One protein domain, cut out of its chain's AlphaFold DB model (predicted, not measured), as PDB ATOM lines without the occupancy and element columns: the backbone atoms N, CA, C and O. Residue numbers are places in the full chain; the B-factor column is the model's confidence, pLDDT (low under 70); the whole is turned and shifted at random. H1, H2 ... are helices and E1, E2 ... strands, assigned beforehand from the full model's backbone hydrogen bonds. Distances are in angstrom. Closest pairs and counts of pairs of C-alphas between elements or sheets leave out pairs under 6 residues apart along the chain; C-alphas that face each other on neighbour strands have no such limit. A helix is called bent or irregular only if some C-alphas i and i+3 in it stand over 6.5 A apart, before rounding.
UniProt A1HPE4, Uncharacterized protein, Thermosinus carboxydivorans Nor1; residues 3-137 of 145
ATOM      1  N   TRP A   3       4.681 -30.227  -6.834       97.62
ATOM      2  CA  TRP A   3       3.845 -30.018  -5.652       97.62
ATOM      3  C   TRP A   3       3.228 -28.631  -5.679       97.62
ATOM      4  O   TRP A   3       3.938 -27.631  -5.780       97.62
ATOM      5  N   GLN A   4       1.907 -28.557  -5.560       96.94
ATOM      6  CA  GLN A   4       1.178 -27.292  -5.574       96.94
ATOM      7  C   GLN A   4      -0.124 -27.404  -4.782       96.94
ATOM      8  O   GLN A   4      -0.870 -28.369  -4.933       96.94
ATOM      9  N   ALA A   5      -0.407 -26.391  -3.959       95.00
ATOM     10  CA  ALA A   5      -1.601 -26.291  -3.120       95.00
ATOM     11  C   ALA A   5      -1.879 -27.571  -2.300       95.00
ATOM     12  O   ALA A   5      -3.018 -28.019  -2.196       95.00
ATOM     13  N   GLY A   6      -0.821 -28.181  -1.749       93.88
ATOM     14  CA  GLY A   6      -0.924 -29.405  -0.944       93.88
ATOM     15  C   GLY A   6      -1.210 -30.684  -1.740       93.88
ATOM     16  O   GLY A   6      -1.531 -31.705  -1.143       93.88
ATOM     17  N   ARG A   7      -1.103 -30.644  -3.072       96.56
ATOM     18  CA  ARG A   7      -1.260 -31.807  -3.952       96.56
ATOM     19  C   ARG A   7       0.048 -32.147  -4.649       96.56
ATOM     20  O   ARG A   7       0.837 -31.254  -4.965       96.56
ATOM     21  N   THR A   8       0.222 -33.435  -4.921       97.31
ATOM     22  CA  THR A   8       1.366 -33.988  -5.646       97.31
ATOM     23  C   THR A   8       0.930 -34.413  -7.041       97.31
ATOM     24  O   THR A   8      -0.086 -35.091  -7.213       97.31
ATOM     25  N   TYR A   9       1.723 -34.035  -8.033       98.06
ATOM     26  CA  TYR A   9       1.472 -34.310  -9.436       98.06
ATOM     27  C   TYR A   9       2.685 -34.963 -10.096       98.06
ATOM     28  O   TYR A   9       3.836 -34.754  -9.695       98.06
ATOM     29  N   VAL A  10       2.426 -35.705 -11.165       97.81
ATOM     30  CA  VAL A  10       3.443 -36.256 -12.059       97.81
ATOM     31  C   VAL A  10       3.228 -35.737 -13.477       97.81
ATOM     32  O   VAL A  10       2.104 -35.505 -13.919       97.81
ATOM     33  N   THR A  11       4.329 -35.529 -14.187       97.88
ATOM     34  CA  THR A  11       4.351 -35.213 -15.613       97.88
ATOM     35  C   THR A  11       5.686 -35.648 -16.203       97.88
ATOM     36  O   THR A  11       6.571 -36.094 -15.467       97.88
ATOM     37  N   VAL A  12       5.838 -35.480 -17.512       97.62
ATOM     38  CA  VAL A  12       7.094 -35.695 -18.234       97.62
ATOM     39  C   VAL A  12       7.750 -34.375 -18.580       97.62
ATOM     40  O   VAL A  12       7.094 -33.349 -18.767       97.62
ATOM     41  N   GLY A  13       9.068 -34.413 -18.696       96.94
ATOM     42  CA  GLY A  13       9.850 -33.264 -19.096       96.94
ATOM     43  C   GLY A  13      11.228 -33.675 -19.585       96.94
ATOM     44  O   GLY A  13      11.639 -34.822 -19.418       96.94
ATOM     45  N   SER A  14      11.931 -32.713 -20.166       96.50
ATOM     46  CA  SER A  14      13.319 -32.853 -20.585       96.50
ATOM     47  C   SER A  14      14.199 -31.936 -19.746       96.50
ATOM     48  O   SER A  14      14.050 -30.712 -19.794       96.50
ATOM     49  N   ASP A  15      15.107 -32.548 -18.990       95.44
ATOM     50  CA  ASP A  15      16.146 -31.889 -18.195       95.44
ATOM     51  C   ASP A  15      17.426 -31.789 -19.033       95.44
ATOM     52  O   ASP A  15      18.325 -32.640 -18.960       95.44
ATOM     53  N   HIS A  16      17.438 -30.801 -19.930       94.44
ATOM     54  CA  HIS A  16      18.494 -30.631 -20.925       94.44
ATOM     55  C   HIS A  16      19.855 -30.426 -20.272       94.44
ATOM     56  O   HIS A  16      19.993 -29.987 -19.133       94.44
ATOM     57  N   THR A  17      20.904 -30.823 -20.980       92.81
ATOM     58  CA  THR A  17      22.270 -30.746 -20.467       92.81
ATOM     59  C   THR A  17      23.203 -30.446 -21.613       92.81
ATOM     60  O   THR A  17      23.282 -31.223 -22.566       92.81
ATOM     61  N   ASP A  18      23.928 -29.342 -21.496       93.56
ATOM     62  CA  ASP A  18      25.046 -29.056 -22.383       93.56
ATOM     63  C   ASP A  18      26.204 -30.017 -22.066       93.56
ATOM     64  O   ASP A  18      26.798 -29.968 -20.985       93.56
ATOM     65  N   ARG A  19      26.488 -30.941 -22.988       92.38
ATOM     66  CA  ARG A  19      27.468 -32.015 -22.767       92.38
ATOM     67  C   ARG A  19      28.905 -31.526 -22.772       92.38
ATOM     68  O   ARG A  19      29.730 -32.110 -22.074       92.38
ATOM     69  N   ASP A  20      29.195 -30.451 -23.491       91.75
ATOM     70  CA  ASP A  20      30.535 -29.881 -23.499       91.75
ATOM     71  C   ASP A  20      30.795 -29.159 -22.176       91.75
ATOM     72  O   ASP A  20      31.834 -29.370 -21.545       91.75
ATOM     73  N   LEU A  21      29.816 -28.387 -21.694       93.12
ATOM     74  CA  LEU A  21      29.901 -27.664 -20.428       93.12
ATOM     75  C   LEU A  21      29.890 -28.593 -19.205       93.12
ATOM     76  O   LEU A  21      30.498 -28.270 -18.180       93.12
ATOM     77  N   GLU A  22      29.233 -29.752 -19.300       94.31
ATOM     78  CA  GLU A  22      29.144 -30.738 -18.214       94.31
ATOM     79  C   GLU A  22      30.526 -31.255 -17.796       94.31
ATOM     80  O   GLU A  22      30.762 -31.442 -16.601       94.31
ATOM     81  N   ASN A  23      31.464 -31.368 -18.746       94.62
ATOM     82  CA  ASN A  23      32.857 -31.749 -18.480       94.62
ATOM     83  C   ASN A  23      33.571 -30.792 -17.512       94.62
ATOM     84  O   ASN A  23      34.547 -31.172 -16.869       94.62
ATOM     85  N   PHE A  24      33.092 -29.549 -17.401       94.81
ATOM     86  CA  PHE A  24      33.645 -28.534 -16.507       94.81
ATOM     87  C   PHE A  24      32.785 -28.331 -15.259       94.81
ATOM     88  O   PHE A  24      33.308 -28.079 -14.173       94.81
ATOM     89  N   SER A  25      31.456 -28.373 -15.402       95.38
ATOM     90  CA  SER A  25      30.526 -28.205 -14.287       95.38
ATOM     91  C   SER A  25      29.124 -28.705 -14.623       95.38
ATOM     92  O   SER A  25      28.411 -28.095 -15.420       95.38
ATOM     93  N   VAL A  26      28.680 -29.727 -13.888       92.62
ATOM     94  CA  VAL A  26      27.302 -30.247 -13.942       92.62
ATOM     95  C   VAL A  26      26.265 -29.154 -13.648       92.62
ATOM     96  O   VAL A  26      25.233 -29.065 -14.302       92.62
ATOM     97  N   ALA A  27      26.529 -28.277 -12.676       93.25
ATOM     98  CA  ALA A  27      25.581 -27.219 -12.326       93.25
ATOM     99  C   ALA A  27      25.413 -26.195 -13.461       93.25
ATOM    100  O   ALA A  27      24.301 -25.731 -13.703       93.25
ATOM    101  N   LYS A  28      26.505 -25.846 -14.157       93.94
ATOM    102  CA  LYS A  28      26.452 -24.894 -15.273       93.94
ATOM    103  C   LYS A  28      25.820 -25.515 -16.517       93.94
ATOM    104  O   LYS A  28      25.020 -24.843 -17.158       93.94
ATOM    105  N   SER A  29      26.107 -26.781 -16.828       93.94
ATOM    106  CA  SER A  29      25.507 -27.459 -17.988       93.94
ATOM    107  C   SER A  29      23.988 -27.560 -17.909       93.94
ATOM    108  O   SER A  29      23.312 -27.408 -18.924       93.94
ATOM    109  N   LYS A  30      23.451 -27.753 -16.701       92.19
ATOM    110  CA  LYS A  30      22.008 -27.767 -16.422       92.19
ATOM    111  C   LYS A  30      21.361 -26.378 -16.457       92.19
ATOM    112  O   LYS A  30      20.159 -26.275 -16.651       92.19
ATOM    113  N   GLN A  31      22.135 -25.309 -16.259       92.50
ATOM    114  CA  GLN A  31      21.644 -23.923 -16.320       92.50
ATOM    115  C   GLN A  31      21.750 -23.309 -17.721       92.50
ATOM    116  O   GLN A  31      21.113 -22.293 -17.989       92.50
ATOM    117  N   ALA A  32      22.548 -23.907 -18.609       92.06
ATOM    118  CA  ALA A  32      22.743 -23.420 -19.971       92.06
ATOM    119  C   ALA A  32      21.517 -23.636 -20.872       92.06
ATOM    120  O   ALA A  32      21.336 -22.909 -21.848       92.06
ATOM    121  N   CYS A  33      20.665 -24.612 -20.546       90.44
ATOM    122  CA  CYS A  33      19.481 -24.954 -21.324       90.44
ATOM    123  C   CYS A  33      18.211 -24.841 -20.469       90.44
ATOM    124  O   CYS A  33      18.244 -25.158 -19.279       90.44
ATOM    125  N   PRO A  34      17.071 -24.427 -21.050       92.06
ATOM    126  CA  PRO A  34      15.808 -24.455 -20.333       92.06
ATOM    127  C   PRO A  34      15.355 -25.897 -20.088       92.06
ATOM    128  O   PRO A  34      15.423 -26.751 -20.975       92.06
ATOM    129  N   ASN A  35      14.794 -26.134 -18.903       94.56
ATOM    130  CA  ASN A  35      14.030 -27.345 -18.644       94.56
ATOM    131  C   ASN A  35      12.659 -27.242 -19.302       94.56
ATOM    132  O   ASN A  35      11.972 -26.226 -19.184       94.56
ATOM    133  N   ILE A  36      12.254 -28.317 -19.970       96.75
ATOM    134  CA  ILE A  36      10.949 -28.413 -20.620       96.75
ATOM    135  C   ILE A  36      10.070 -29.335 -19.789       96.75
ATOM    136  O   ILE A  36      10.499 -30.418 -19.405       96.75
ATOM    137  N   ILE A  37       8.836 -28.922 -19.529       97.00
ATOM    138  CA  ILE A  37       7.816 -29.741 -18.873       97.00
ATOM    139  C   ILE A  37       6.570 -29.765 -19.747       97.00
ATOM    140  O   ILE A  37       6.236 -28.767 -20.389       97.00
ATOM    141  N   ALA A  38       5.879 -30.898 -19.773       97.81
ATOM    142  CA  ALA A  38       4.607 -30.976 -20.461       97.81
ATOM    143  C   ALA A  38       3.567 -30.040 -19.826       97.81
ATOM    144  O   ALA A  38       3.619 -29.715 -18.639       97.81
ATOM    145  N   LYS A  39       2.602 -29.610 -20.643       96.12
ATOM    146  CA  LYS A  39       1.517 -28.707 -20.221       96.12
ATOM    147  C   LYS A  39       0.466 -29.399 -19.357       96.12
ATOM    148  O   LYS A  39      -0.278 -28.738 -18.641       96.12
ATOM    149  N   GLU A  40       0.387 -30.716 -19.465       97.56
ATOM    150  CA  GLU A  40      -0.535 -31.551 -18.713       97.56
ATOM    151  C   GLU A  40       0.181 -32.162 -17.506       97.56
ATOM    152  O   GLU A  40       1.402 -32.331 -17.498       97.56
ATOM    153  N   VAL A  41      -0.583 -32.498 -16.474       97.94
ATOM    154  CA  VAL A  41      -0.096 -33.186 -15.278       97.94
ATOM    155  C   VAL A  41      -1.160 -34.175 -14.816       97.94
ATOM    156  O   VAL A  41      -2.355 -33.932 -14.996       97.94
ATOM    157  N   TRP A  42      -0.748 -35.274 -14.193       98.19
ATOM    158  CA  TRP A  42      -1.650 -36.208 -13.518       98.19
ATOM    159  C   TRP A  42      -1.486 -36.103 -12.009       98.19
ATOM    160  O   TRP A  42      -0.406 -35.770 -11.518       98.19
ATOM    161  N   LEU A  43      -2.551 -36.396 -11.265       98.19
ATOM    162  CA  LEU A  43      -2.442 -36.577  -9.822       98.19
ATOM    163  C   LEU A  43      -1.563 -37.796  -9.548       98.19
ATOM    164  O   LEU A  43      -1.748 -38.843 -10.162       98.19
ATOM    165  N   TYR A  44      -0.619 -37.661  -8.618       97.62
ATOM    166  CA  TYR A  44       0.230 -38.786  -8.227       97.62
ATOM    167  C   TYR A  44      -0.591 -39.934  -7.621       97.62
ATOM    168  O   TYR A  44      -0.335 -41.098  -7.903       97.62
ATOM    169  N   GLU A  45      -1.637 -39.597  -6.864       97.50
ATOM    170  CA  GLU A  45      -2.569 -40.563  -6.271       97.50
ATOM    171  C   GLU A  45      -3.238 -41.479  -7.303       97.50
ATOM    172  O   GLU A  45      -3.467 -42.644  -7.004       97.50
ATOM    173  N   ASP A  46      -3.493 -40.995  -8.523       98.00
ATOM    174  CA  ASP A  46      -4.107 -41.813  -9.573       98.00
ATOM    175  C   ASP A  46      -3.171 -42.910 -10.091       98.00
ATOM    176  O   ASP A  46      -3.638 -43.844 -10.728       98.00
ATOM    177  N   VAL A  47      -1.856 -42.752  -9.919       97.25
ATOM    178  CA  VAL A  47      -0.842 -43.585 -10.585       97.25
ATOM    179  C   VAL A  47       0.070 -44.330  -9.627       97.25
ATOM    180  O   VAL A  47       0.769 -45.254 -10.040       97.25
ATOM    181  N   LYS A  48       0.103 -43.928  -8.354       96.56
ATOM    182  CA  LYS A  48       1.069 -44.438  -7.381       96.56
ATOM    183  C   LYS A  48       0.986 -45.947  -7.189       96.56
ATOM    184  O   LYS A  48       2.018 -46.535  -6.905       96.56
ATOM    185  N   ASP A  49      -0.168 -46.582  -7.395       97.19
ATOM    186  CA  ASP A  49      -0.346 -48.027  -7.182       97.19
ATOM    187  C   ASP A  49       0.083 -48.870  -8.399       97.19
ATOM    188  O   ASP A  49       0.403 -50.052  -8.261       97.19
ATOM    189  N   HIS A  50       0.187 -48.264  -9.586       97.56
ATOM    190  CA  HIS A  50       0.609 -48.924 -10.832       97.56
ATOM    191  C   HIS A  50       1.755 -48.207 -11.554       97.56
ATOM    192  O   HIS A  50       1.943 -48.389 -12.756       97.56
ATOM    193  N   TRP A  51       2.550 -47.434 -10.813       97.44
ATOM    194  CA  TRP A  51       3.685 -46.653 -11.316       97.44
ATOM    195  C   TRP A  51       4.572 -47.433 -12.290       97.44
ATOM    196  O   TRP A  51       4.819 -46.982 -13.405       97.44
ATOM    197  N   ASP A  52       4.979 -48.645 -11.907       97.88
ATOM    198  CA  ASP A  52       5.942 -49.455 -12.661       97.88
ATOM    199  C   ASP A  52       5.412 -49.930 -14.026       97.88
ATOM    200  O   ASP A  52       6.187 -50.411 -14.854       97.88
ATOM    201  N   GLN A  53       4.103 -49.796 -14.269       98.50
ATOM    202  CA  GLN A  53       3.437 -50.158 -15.523       98.50
ATOM    203  C   GLN A  53       3.330 -48.982 -16.502       98.50
ATOM    204  O   GLN A  53       3.044 -49.189 -17.680       98.50
ATOM    205  N   ILE A  54       3.533 -47.748 -16.035       98.56
ATOM    206  CA  ILE A  54       3.395 -46.555 -16.871       98.56
ATOM    207  C   ILE A  54       4.560 -46.496 -17.848       98.56
ATOM    208  O   ILE A  54       5.721 -46.500 -17.441       98.56
ATOM    209  N   GLN A  55       4.254 -46.409 -19.139       98.62
ATOM    210  CA  GLN A  55       5.263 -46.314 -20.186       98.62
ATOM    211  C   GLN A  55       5.713 -44.865 -20.353       98.62
ATOM    212  O   GLN A  55       4.884 -43.963 -20.477       98.62
ATOM    213  N   LEU A  56       7.022 -44.659 -20.441       98.31
ATOM    214  CA  LEU A  56       7.647 -43.403 -20.821       98.31
ATOM    215  C   LEU A  56       8.337 -43.584 -22.174       98.31
ATOM    216  O   LEU A  56       9.201 -44.450 -22.335       98.31
ATOM    217  N   LYS A  57       7.964 -42.755 -23.148       98.56
ATOM    218  CA  LYS A  57       8.583 -42.742 -24.478       98.56
ATOM    219  C   LYS A  57       9.094 -41.360 -24.825       98.56
ATOM    220  O   LYS A  57       8.464 -40.354 -24.508       98.56
ATOM    221  N   CYS A  58      10.217 -41.333 -25.525       98.56
ATOM    222  CA  CYS A  58      10.744 -40.138 -26.158       98.56
ATOM    223  C   CYS A  58      11.121 -40.467 -27.598       98.56
ATOM    224  O   CYS A  58      11.841 -41.437 -27.849       98.56
ATOM    225  N   TRP A  59      10.665 -39.652 -28.538       98.62
ATOM    226  CA  TRP A  59      11.104 -39.680 -29.925       98.62
ATOM    227  C   TRP A  59      11.973 -38.466 -30.201       98.62
ATOM    228  O   TRP A  59      11.637 -37.353 -29.803       98.62
ATOM    229  N   ALA A  60      13.074 -38.688 -30.908       98.44
ATOM    230  CA  ALA A  60      13.969 -37.641 -31.369       98.44
ATOM    231  C   ALA A  60      13.886 -37.566 -32.894       98.44
ATOM    232  O   ALA A  60      13.989 -38.590 -33.570       98.44
ATOM    233  N   THR A  61      13.708 -36.363 -33.433       98.69
ATOM    234  CA  THR A  61      13.790 -36.118 -34.876       98.69
ATOM    235  C   THR A  61      15.019 -35.283 -35.179       98.69
ATOM    236  O   THR A  61      15.153 -34.174 -34.657       98.69
ATOM    237  N   LYS A  62      15.902 -35.810 -36.026       97.62
ATOM    238  CA  LYS A  62      17.103 -35.124 -36.497       97.62
ATOM    239  C   LYS A  62      17.179 -35.209 -38.016       97.62
ATOM    240  O   LYS A  62      17.063 -36.300 -38.561       97.62
ATOM    241  N   ASP A  63      17.309 -34.065 -38.684       96.38
ATOM    242  CA  ASP A  63      17.440 -33.959 -40.144       96.38
ATOM    243  C   ASP A  63      16.308 -34.701 -40.893       96.38
ATOM    244  O   ASP A  63      16.508 -35.395 -41.888       96.38
ATOM    245  N   GLY A  64      15.085 -34.591 -40.360       96.75
ATOM    246  CA  GLY A  64      13.886 -35.256 -40.885       96.75
ATOM    247  C   GLY A  64      13.744 -36.738 -40.515       96.75
ATOM    248  O   GLY A  64      12.687 -37.321 -40.754       96.75
ATOM    249  N   GLN A  65      14.750 -37.354 -39.889       97.62
ATOM    250  CA  GLN A  65      14.693 -38.741 -39.437       97.62
ATOM    251  C   GLN A  65      14.197 -38.827 -37.991       97.62
ATOM    252  O   GLN A  65      14.866 -38.390 -37.056       97.62
ATOM    253  N   ARG A  66      13.023 -39.439 -37.805       98.00
ATOM    254  CA  ARG A  66      12.421 -39.695 -36.491       98.00
ATOM    255  C   ARG A  66      12.824 -41.071 -35.971       98.00
ATOM    256  O   ARG A  66      12.610 -42.074 -36.649       98.00
ATOM    257  N   VAL A  67      13.351 -41.131 -34.751       97.94
ATOM    258  CA  VAL A  67      13.770 -42.377 -34.095       97.94
ATOM    259  C   VAL A  67      13.253 -42.459 -32.665       97.94
ATOM    260  O   VAL A  67      13.090 -41.445 -31.985       97.94
ATOM    261  N   LEU A  68      12.986 -43.683 -32.208       98.38
ATOM    262  CA  LEU A  68      12.635 -43.941 -30.816       98.38
ATOM    263  C   LEU A  68      13.893 -43.763 -29.968       98.38
ATOM    264  O   LEU A  68      14.830 -44.555 -30.054       98.38
ATOM    265  N   TYR A  69      13.930 -42.684 -29.195       98.31
ATOM    266  CA  TYR A  69      15.112 -42.268 -28.454       98.31
ATOM    267  C   TYR A  69      15.172 -42.912 -27.073       98.31
ATOM    268  O   TYR A  69      16.220 -43.426 -26.683       98.31
ATOM    269  N   GLN A  70      14.048 -42.937 -26.357       98.56
ATOM    270  CA  GLN A  70      13.906 -43.598 -25.059       98.56
ATOM    271  C   GLN A  70      12.587 -44.378 -25.022       98.56
ATOM    272  O   GLN A  70      11.571 -43.891 -25.518       98.56
ATOM    273  N   ASP A  71      12.611 -45.575 -24.439       98.38
ATOM    274  CA  ASP A  71      11.428 -46.422 -24.257       98.38
ATOM    275  C   ASP A  71      11.624 -47.327 -23.034       98.38
ATOM    276  O   ASP A  71      12.393 -48.289 -23.077       98.38
ATOM    277  N   ALA A  72      10.984 -46.984 -21.920       98.31
ATOM    278  CA  ALA A  72      11.027 -47.765 -20.686       98.31
ATOM    279  C   ALA A  72       9.790 -47.476 -19.833       98.31
ATOM    280  O   ALA A  72       9.117 -46.465 -20.029       98.31
ATOM    281  N   THR A  73       9.497 -48.333 -18.859       98.31
ATOM    282  CA  THR A  73       8.474 -48.009 -17.864       98.31
ATOM    283  C   THR A  73       9.043 -47.095 -16.779       98.31
ATOM    284  O   THR A  73      10.258 -47.038 -16.565       98.31
ATOM    285  N   LEU A  74       8.168 -46.400 -16.047       97.25
ATOM    286  CA  LEU A  74       8.569 -45.613 -14.878       97.25
ATOM    287  C   LEU A  74       9.166 -46.474 -13.755       97.25
ATOM    288  O   LEU A  74       9.842 -45.922 -12.895       97.25
ATOM    289  N   GLY A  75       9.013 -47.804 -13.798       96.81
ATOM    290  CA  GLY A  75       9.684 -48.727 -12.874       96.81
ATOM    291  C   GLY A  75      11.211 -48.769 -13.030       96.81
ATOM    292  O   GLY A  75      11.905 -49.316 -12.181       96.81
ATOM    293  N   ALA A  76      11.762 -48.167 -14.091       96.81
ATOM    294  CA  ALA A  76      13.198 -47.911 -14.207       96.81
ATOM    295  C   ALA A  76      13.673 -46.708 -13.364       96.81
ATOM    296  O   ALA A  76      14.876 -46.450 -13.290       96.81
ATOM    297  N   LEU A  77      12.748 -45.950 -12.768       96.06
ATOM    298  CA  LEU A  77      13.008 -44.774 -11.944       96.06
ATOM    299  C   LEU A  77      12.457 -44.993 -10.533       96.06
ATOM    300  O   LEU A  77      11.428 -45.636 -10.347       96.06
ATOM    301  N   MET A  78      13.109 -44.382  -9.547       94.88
ATOM    302  CA  MET A  78      12.628 -44.388  -8.165       94.88
ATOM    303  C   MET A  78      11.272 -43.677  -8.040       94.88
ATOM    304  O   MET A  78      11.070 -42.592  -8.608       94.88
ATOM    305  N   ARG A  79      10.375 -44.263  -7.247       93.44
ATOM    306  CA  ARG A  79       9.083 -43.688  -6.849       93.44
ATOM    307  C   ARG A  79       9.268 -42.576  -5.821       93.44
ATOM    308  O   ARG A  79      10.350 -42.389  -5.258       93.44
ATOM    309  N   TRP A  80       8.206 -41.817  -5.559       93.12
ATOM    310  CA  TRP A  80       8.276 -40.722  -4.592       93.12
ATOM    311  C   TRP A  80       8.634 -41.208  -3.183       93.12
ATOM    312  O   TRP A  80       9.457 -40.587  -2.518       93.12
ATOM    313  N   GLU A  81       8.085 -42.342  -2.759       93.94
ATOM    314  CA  GLU A  81       8.298 -42.934  -1.434       93.94
ATOM    315  C   GLU A  81       9.766 -43.333  -1.211       93.94
ATOM    316  O   GLU A  81      10.230 -43.413  -0.076       93.94
ATOM    317  N   GLU A  82      10.524 -43.546  -2.289       95.06
ATOM    318  CA  GLU A  82      11.960 -43.816  -2.230       95.06
ATOM    319  C   GLU A  82      12.792 -42.521  -2.163       95.06
ATOM    320  O   GLU A  82      13.865 -42.490  -1.556       95.06
ATOM    321  N   TRP A  83      12.294 -41.429  -2.753       95.62
ATOM    322  CA  TRP A  83      12.928 -40.107  -2.703       95.62
ATOM    323  C   TRP A  83      12.660 -39.360  -1.396       95.62
ATOM    324  O   TRP A  83      13.542 -38.654  -0.905       95.62
ATOM    325  N   GLU A  84      11.473 -39.506  -0.813       94.75
ATOM    326  CA  GLU A  84      11.047 -38.774   0.384       94.75
ATOM    327  C   GLU A  84      12.031 -38.900   1.572       94.75
ATOM    328  O   GLU A  84      12.394 -37.866   2.158       94.75
ATOM    329  N   PRO A  85      12.572 -40.092   1.906       96.62
ATOM    330  CA  PRO A  85      13.587 -40.221   2.950       96.62
ATOM    331  C   PRO A  85      14.883 -39.462   2.626       96.62
ATOM    332  O   PRO A  85      15.516 -38.889   3.518       96.62
ATOM    333  N   ILE A  86      15.277 -39.420   1.349       96.88
ATOM    334  CA  ILE A  86      16.476 -38.709   0.883       96.88
ATOM    335  C   ILE A  86      16.266 -37.200   1.019       96.88
ATOM    336  O   ILE A  86      17.117 -36.509   1.579       96.88
ATOM    337  N   PHE A  87      15.117 -36.693   0.575       96.88
ATOM    338  CA  PHE A  87      14.737 -35.287   0.718       96.88
ATOM    339  C   PHE A  87      14.740 -34.852   2.184       96.88
ATOM    340  O   PHE A  87      15.338 -33.832   2.527       96.88
ATOM    341  N   THR A  88      14.157 -35.674   3.058       96.25
ATOM    342  CA  THR A  88      14.145 -35.443   4.506       96.25
ATOM    343  C   THR A  88      15.563 -35.352   5.067       96.25
ATOM    344  O   THR A  88      15.886 -34.396   5.773       96.25
ATOM    345  N   LYS A  89      16.446 -36.293   4.707       97.44
ATOM    346  CA  LYS A  89      17.854 -36.286   5.136       97.44
ATOM    347  C   LYS A  89      18.616 -35.048   4.649       97.44
ATOM    348  O   LYS A  89      19.497 -34.564   5.354       97.44
ATOM    349  N   LEU A  90      18.276 -34.534   3.469       97.00
ATOM    350  CA  LEU A  90      18.848 -33.308   2.903       97.00
ATOM    351  C   LEU A  90      18.217 -32.020   3.468       97.00
ATOM    352  O   LEU A  90      18.632 -30.925   3.094       97.00
ATOM    353  N   GLY A  91      17.220 -32.126   4.353       96.94
ATOM    354  CA  GLY A  91      16.501 -30.979   4.914       96.94
ATOM    355  C   GLY A  91      15.519 -30.314   3.941       96.94
ATOM    356  O   GLY A  91      15.015 -29.223   4.222       96.94
ATOM    357  N   ILE A  92      15.209 -30.954   2.810       95.44
ATOM    358  CA  ILE A  92      14.278 -30.445   1.798       95.44
ATOM    359  C   ILE A  92      12.853 -30.828   2.209       95.44
ATOM    360  O   ILE A  92      12.332 -31.871   1.832       95.44
ATOM    361  N   THR A  93      12.226 -29.978   3.021       90.44
ATOM    362  CA  THR A  93      10.912 -30.255   3.640       90.44
ATOM    363  C   THR A  93       9.766 -29.418   3.068       90.44
ATOM    364  O   THR A  93       8.598 -29.760   3.232       90.44
ATOM    365  N   LYS A  94      10.070 -28.313   2.378       93.81
ATOM    366  CA  LYS A  94       9.074 -27.406   1.790       93.81
ATOM    367  C   LYS A  94       8.980 -27.632   0.286       93.81
ATOM    368  O   LYS A  94       9.727 -27.028  -0.471       93.81
ATOM    369  N   LEU A  95       8.059 -28.497  -0.129       95.50
ATOM    370  CA  LEU A  95       7.920 -28.879  -1.538       95.50
ATOM    371  C   LEU A  95       6.903 -28.033  -2.303       95.50
ATOM    372  O   LEU A  95       6.996 -27.926  -3.520       95.50
ATOM    373  N   ASN A  96       5.941 -27.410  -1.621       96.69
ATOM    374  CA  ASN A  96       4.895 -26.645  -2.295       96.69
ATOM    375  C   ASN A  96       5.486 -25.545  -3.199       96.69
ATOM    376  O   ASN A  96       6.336 -24.777  -2.755       96.69
ATOM    377  N   ASN A  97       4.994 -25.453  -4.436       95.81
ATOM    378  CA  ASN A  97       5.520 -24.630  -5.532       95.81
ATOM    379  C   ASN A  97       6.902 -25.065  -6.053       95.81
ATOM    380  O   ASN A  97       7.669 -24.226  -6.523       95.81
ATOM    381  N   SER A  98       7.217 -26.362  -5.994       96.06
ATOM    382  CA  SER A  98       8.480 -26.916  -6.501       96.06
ATOM    383  C   SER A  98       8.255 -27.966  -7.585       96.06
ATOM    384  O   SER A  98       7.208 -28.618  -7.650       96.06
ATOM    385  N   VAL A  99       9.287 -28.155  -8.405       96.00
ATOM    386  CA  VAL A  99       9.385 -29.208  -9.419       96.00
ATOM    387  C   VAL A  99      10.628 -30.039  -9.131       96.00
ATOM    388  O   VAL A  99      11.681 -29.497  -8.801       96.00
ATOM    389  N   PHE A 100      10.505 -31.353  -9.280       96.56
ATOM    390  CA  PHE A 100      11.609 -32.295  -9.165       96.56
ATOM    391  C   PHE A 100      11.631 -33.240 -10.367       96.56
ATOM    392  O   PHE A 100      10.647 -33.937 -10.642       96.56
ATOM    393  N   PHE A 101      12.765 -33.273 -11.063       96.12
ATOM    394  CA  PHE A 101      13.075 -34.268 -12.083       96.12
ATOM    395  C   PHE A 101      13.698 -35.487 -11.394       96.12
ATOM    396  O   PHE A 101      14.796 -35.396 -10.857       96.12
ATOM    397  N   SER A 102      12.983 -36.615 -11.380       94.00
ATOM    398  CA  SER A 102      13.348 -37.814 -10.604       94.00
ATOM    399  C   SER A 102      14.453 -38.666 -11.230       94.00
ATOM    400  O   SER A 102      14.875 -39.656 -10.635       94.00
ATOM    401  N   GLY A 103      14.914 -38.307 -12.425       93.81
ATOM    402  CA  GLY A 103      15.932 -39.034 -13.168       93.81
ATOM    403  C   GLY A 103      15.619 -39.081 -14.657       93.81
ATOM    404  O   GLY A 103      14.708 -38.412 -15.145       93.81
ATOM    405  N   THR A 104      16.395 -39.883 -15.377       95.31
ATOM    406  CA  THR A 104      16.230 -40.123 -16.812       95.31
ATOM    407  C   THR A 104      16.323 -41.616 -17.093       95.31
ATOM    408  O   THR A 104      17.083 -42.327 -16.435       95.31
ATOM    409  N   ILE A 105      15.546 -42.093 -18.063       96.69
ATOM    410  CA  ILE A 105      15.636 -43.471 -18.555       96.69
ATOM    411  C   ILE A 105      16.730 -43.582 -19.625       96.69
ATOM    412  O   ILE A 105      17.076 -42.605 -20.293       96.69
ATOM    413  N   ASN A 106      17.281 -44.778 -19.809       96.12
ATOM    414  CA  ASN A 106      18.335 -45.000 -20.799       96.12
ATOM    415  C   ASN A 106      17.835 -44.794 -22.235       96.12
ATOM    416  O   ASN A 106      16.669 -45.040 -22.551       96.12
ATOM    417  N   THR A 107      18.742 -44.382 -23.120       96.88
ATOM    418  CA  THR A 107      18.442 -44.290 -24.551       96.88
ATOM    419  C   THR A 107      18.447 -45.676 -25.189       96.88
ATOM    420  O   THR A 107      19.276 -46.525 -24.856       96.88
ATOM    421  N   VAL A 108      17.544 -45.903 -26.145       96.56
ATOM    422  CA  VAL A 108      17.434 -47.184 -26.864       96.56
ATOM    423  C   VAL A 108      18.721 -47.478 -27.641       96.56
ATOM    424  O   VAL A 108      19.257 -48.581 -27.575       96.56
ATOM    425  N   GLY A 109      19.258 -46.471 -28.338       92.25
ATOM    426  CA  GLY A 109      20.473 -46.601 -29.149       92.25
ATOM    427  C   GLY A 109      21.794 -46.518 -28.376       92.25
ATOM    428  O   GLY A 109      22.845 -46.585 -29.005       92.25
ATOM    429  N   LYS A 110      21.772 -46.324 -27.046       91.75
ATOM    430  CA  LYS A 110      22.964 -46.083 -26.197       91.75
ATOM    431  C   LYS A 110      23.874 -44.940 -26.674       91.75
ATOM    432  O   LYS A 110      25.040 -44.866 -26.297       91.75
ATOM    433  N   ALA A 111      23.332 -44.041 -27.485       92.69
ATOM    434  CA  ALA A 111      23.991 -42.849 -27.987       92.69
ATOM    435  C   ALA A 111      23.115 -41.629 -27.697       92.69
ATOM    436  O   ALA A 111      21.897 -41.747 -27.514       92.69
ATOM    437  N   LEU A 112      23.743 -40.458 -27.635       94.06
ATOM    438  CA  LEU A 112      23.034 -39.189 -27.540       94.06
ATOM    439  C   LEU A 112      22.617 -38.728 -28.935       94.06
ATOM    440  O   LEU A 112      23.370 -38.875 -29.894       94.06
ATOM    441  N   ILE A 113      21.420 -38.155 -29.023       95.19
ATOM    442  CA  ILE A 113      20.921 -37.515 -30.236       95.19
ATOM    443  C   ILE A 113      20.651 -36.065 -29.875       95.19
ATOM    444  O   ILE A 113      19.810 -35.799 -29.020       95.19
ATOM    445  N   PHE A 114      21.362 -35.152 -30.530       95.19
ATOM    446  CA  PHE A 114      21.107 -33.716 -30.474       95.19
ATOM    447  C   PHE A 114      20.059 -33.397 -31.542       95.19
ATOM    448  O   PHE A 114      20.391 -33.204 -32.710       95.19
ATOM    449  N   ALA A 115      18.787 -33.491 -31.157       96.69
ATOM    450  CA  ALA A 115      17.663 -33.497 -32.086       96.69
ATOM    451  C   ALA A 115      17.118 -32.090 -32.348       96.69
ATOM    452  O   ALA A 115      17.189 -31.213 -31.489       96.69
ATOM    453  N   ASP A 116      16.490 -31.912 -33.508       97.50
ATOM    454  CA  ASP A 116      15.807 -30.666 -33.874       97.50
ATOM    455  C   ASP A 116      14.402 -30.602 -33.243       97.50
ATOM    456  O   ASP A 116      13.840 -29.527 -33.030       97.50
ATOM    457  N   LYS A 117      13.818 -31.765 -32.922       98.25
ATOM    458  CA  LYS A 117      12.518 -31.907 -32.258       98.25
ATOM    459  C   LYS A 117      12.512 -33.123 -31.337       98.25
ATOM    460  O   LYS A 117      13.049 -34.173 -31.695       98.25
ATOM    461  N   TYR A 118      11.834 -32.988 -30.201       98.44
ATOM    462  CA  TYR A 118      11.515 -34.100 -29.311       98.44
ATOM    463  C   TYR A 118      10.006 -34.225 -29.107       98.44
ATOM    464  O   TYR A 118       9.286 -33.226 -29.045       98.44
ATOM    465  N   GLU A 119       9.545 -35.463 -28.963       98.56
ATOM    466  CA  GLU A 119       8.172 -35.809 -28.595       98.56
ATOM    467  C   GLU A 119       8.216 -36.749 -27.388       98.56
ATOM    468  O   GLU A 119       8.852 -37.798 -27.439       98.56
ATOM    469  N   LEU A 120       7.548 -36.370 -26.305       98.50
ATOM    470  CA  LEU A 120       7.477 -37.085 -25.038       98.50
ATOM    471  C   LEU A 120       6.077 -37.677 -24.868       98.50
ATOM    472  O   LEU A 120       5.080 -36.985 -25.081       98.50
ATOM    473  N   GLU A 121       5.998 -38.926 -24.418       98.31
ATOM    474  CA  GLU A 121       4.738 -39.580 -24.067       98.31
ATOM    475  C   GLU A 121       4.836 -40.271 -22.708       98.31
ATOM    476  O   GLU A 121       5.801 -40.984 -22.435       98.31
ATOM    477  N   MET A 122       3.797 -40.107 -21.889       98.62
ATOM    478  CA  MET A 122       3.541 -40.908 -20.691       98.62
ATOM    479  C   MET A 122       2.226 -41.643 -20.884       98.62
ATOM    480  O   MET A 122       1.202 -41.002 -21.127       98.62
ATOM    481  N   ILE A 123       2.241 -42.967 -20.813       98.81
ATOM    482  CA  ILE A 123       1.093 -43.805 -21.158       98.81
ATOM    483  C   ILE A 123       0.739 -44.648 -19.943       98.81
ATOM    484  O   ILE A 123       1.556 -45.433 -19.469       98.81
ATOM    485  N   ASP A 124      -0.487 -44.485 -19.462       98.69
ATOM    486  CA  ASP A 124      -1.050 -45.253 -18.363       98.69
ATOM    487  C   ASP A 124      -1.949 -46.360 -18.936       98.69
ATOM    488  O   ASP A 124      -3.065 -46.071 -19.390       98.69
ATOM    489  N   PRO A 125      -1.485 -47.623 -18.951       98.38
ATOM    490  CA  PRO A 125      -2.269 -48.727 -19.487       98.38
ATOM    491  C   PRO A 125      -3.423 -49.145 -18.566       98.38
ATOM    492  O   PRO A 125      -4.369 -49.766 -19.043       98.38
ATOM    493  N   VAL A 126      -3.368 -48.808 -17.273       98.56
ATOM    494  CA  VAL A 126      -4.380 -49.198 -16.280       98.56
ATOM    495  C   VAL A 126      -5.602 -48.292 -16.386       98.56
ATOM    496  O   VAL A 126      -6.731 -48.775 -16.395       98.56
ATOM    497  N   LEU A 127      -5.383 -46.981 -16.521       98.25
ATOM    498  CA  LEU A 127      -6.458 -45.995 -16.686       98.25
ATOM    499  C   LEU A 127      -6.791 -45.689 -18.156       98.25
ATOM    500  O   LEU A 127      -7.715 -44.924 -18.428       98.25
ATOM    501  N   GLY A 128      -6.049 -46.263 -19.108       98.38
ATOM    502  CA  GLY A 128      -6.313 -46.121 -20.542       98.38
ATOM    503  C   GLY A 128      -6.128 -44.694 -21.067       98.38
ATOM    504  O   GLY A 128      -6.861 -44.265 -21.959       98.38
ATOM    505  N   ARG A 129      -5.168 -43.942 -20.516       98.38
ATOM    506  CA  ARG A 129      -4.905 -42.536 -20.871       98.38
ATOM    507  C   ARG A 129      -3.442 -42.306 -21.235       98.38
ATOM    508  O   ARG A 129      -2.560 -43.064 -20.846       98.38
ATOM    509  N   ALA A 130      -3.176 -41.237 -21.976       98.38
ATOM    510  CA  ALA A 130      -1.820 -40.839 -22.326       98.38
ATOM    511  C   ALA A 130      -1.683 -39.319 -22.322       98.38
ATOM    512  O   ALA A 130      -2.587 -38.612 -22.759       98.38
ATOM    513  N   LEU A 131      -0.533 -38.852 -21.855       98.06
ATOM    514  CA  LEU A 131      -0.111 -37.464 -21.887       98.06
ATOM    515  C   LEU A 131       0.981 -37.333 -22.938       98.06
ATOM    516  O   LEU A 131       1.915 -38.139 -22.964       98.06
ATOM    517  N   ARG A 132       0.865 -36.321 -23.799       98.31
ATOM    518  CA  ARG A 132       1.817 -36.082 -24.886       98.31
ATOM    519  C   ARG A 132       2.317 -34.653 -24.870       98.31
ATOM    520  O   ARG A 132       1.568 -33.718 -24.597       98.31
ATOM    521  N   HIS A 133       3.588 -34.479 -25.188       98.44
ATOM    522  CA  HIS A 133       4.182 -33.164 -25.330       98.44
ATOM    523  C   HIS A 133       5.240 -33.178 -26.418       98.44
ATOM    524  O   HIS A 133       5.953 -34.158 -26.575       98.44
ATOM    525  N   GLU A 134       5.373 -32.083 -27.150       98.31
ATOM    526  CA  GLU A 134       6.419 -31.940 -28.150       98.31
ATOM    527  C   GLU A 134       6.997 -30.534 -28.120       98.31
ATOM    528  O   GLU A 134       6.317 -29.572 -27.753       98.31
ATOM    529  N   TYR A 135       8.261 -30.428 -28.513       98.06
ATOM    530  CA  TYR A 135       8.940 -29.153 -28.666       98.06
ATOM    531  C   TYR A 135      10.045 -29.253 -29.717       98.06
ATOM    532  O   TYR A 135      10.652 -30.306 -29.923       98.06
ATOM    533  N   THR A 136      10.310 -28.129 -30.373       97.50
ATOM    534  CA  THR A 136      11.439 -27.951 -31.289       97.50
ATOM    535  C   THR A 136      12.593 -27.282 -30.564       97.50
ATOM    536  O   THR A 136      12.384 -26.400 -29.730       97.50
ATOM    537  N   VAL A 137      13.814 -27.676 -30.901       95.69
ATOM    538  CA  VAL A 137      15.029 -27.083 -30.353       95.69
ATOM    539  C   VAL A 137      15.456 -25.922 -31.239       95.69
ATOM    540  O   VAL A 137      15.698 -26.088 -32.431       95.69
TER     541      VAL A 137
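What this domain is: This is residues 3 to 137 of the 145 residues of an uncharacterized protein of Thermosinus carboxydivorans Nor1 (UniProt A1HPE4). The model is one twisted wall of four antiparallel strands, built from the hairpins E2 with E3 and E4 with E5, with long links running over one face and the other face bare. From E1 the chain runs over the covered face to a small head of two short helices, H1 and H2, and comes back beside itself; H3 lies off the sheet at another end. The printed part has 135 residues with three named helices and five named strands, in the order E1 H1 H2 E2 E3 H3 E4 E5, and the sheet's order is E3 E2 E4 E5. The class is mixed, though under half of the residues are in named elements; the whole is compact, with a radius of gyration of the C-alphas of 15.7 A and spans of 43 by 40 by 24 A.

Where its parts are: Start at Trp 3 and find C-alpha 7 at (-1.260, -31.807, -3.952), where E1 begins; it runs to residue 10. H1 is residues 19 to 22 and H2 residues 26 to 31. E2, residues 55 to 62, is 23.1 A long, and E3, residues 65 to 73, is 24.3 A. H3 runs from C-alpha 80 at (8.276, -40.722, -4.592) to residue 89, 14.4 A. E4, residues 117 to 124, is 23.6 A; E5, residues 129 to 136, is 24.3 A and ends at C-alpha 136, (11.439, -27.951, -31.289).

How they stand to each other: Begin with the inner strands E2 and E4, antiparallel at 167 degrees, where N 57 and O 121 are 2.9 A apart. On the hairpin E2 and E3, look at N 58 and O 70, 2.9 A. On the hairpin E4 and E5, look at N 120 and O 133, 2.7 A. E3, H3 and E4 form a split strand-helix-strand unit, two strands running the same way with E2 between them, and its crossover is right-handed. H3 is not on the sheet, and neither are H1 and H2. H1 and H2 touch only at the corner by their link, with the C-alphas of Glu 22 and Ser 29 closest at 4.9 A. E1 pairs with no named strand, but its residues 9 to 10 pair antiparallel with residues 42 to 43, and residues 13 to 14 with 36 to 37. Every O i to N i+4 pair is within hydrogen-bond range in H2, and 4 of 6 are in H3; H1 is too short for such a pair. H3 is irregular, but only just: C-alphas 82 and 85 are 6.51 A apart.

The domain as a whole: The C-alphas farthest apart, those of Gly 64 and Lys 89, are 46.2 A apart. The printed part has no cut. Look for the long links at residues 32 to 54 and 90 to 116. The mean pLDDT of the printed part is 96.3, and no printed residue is under 70.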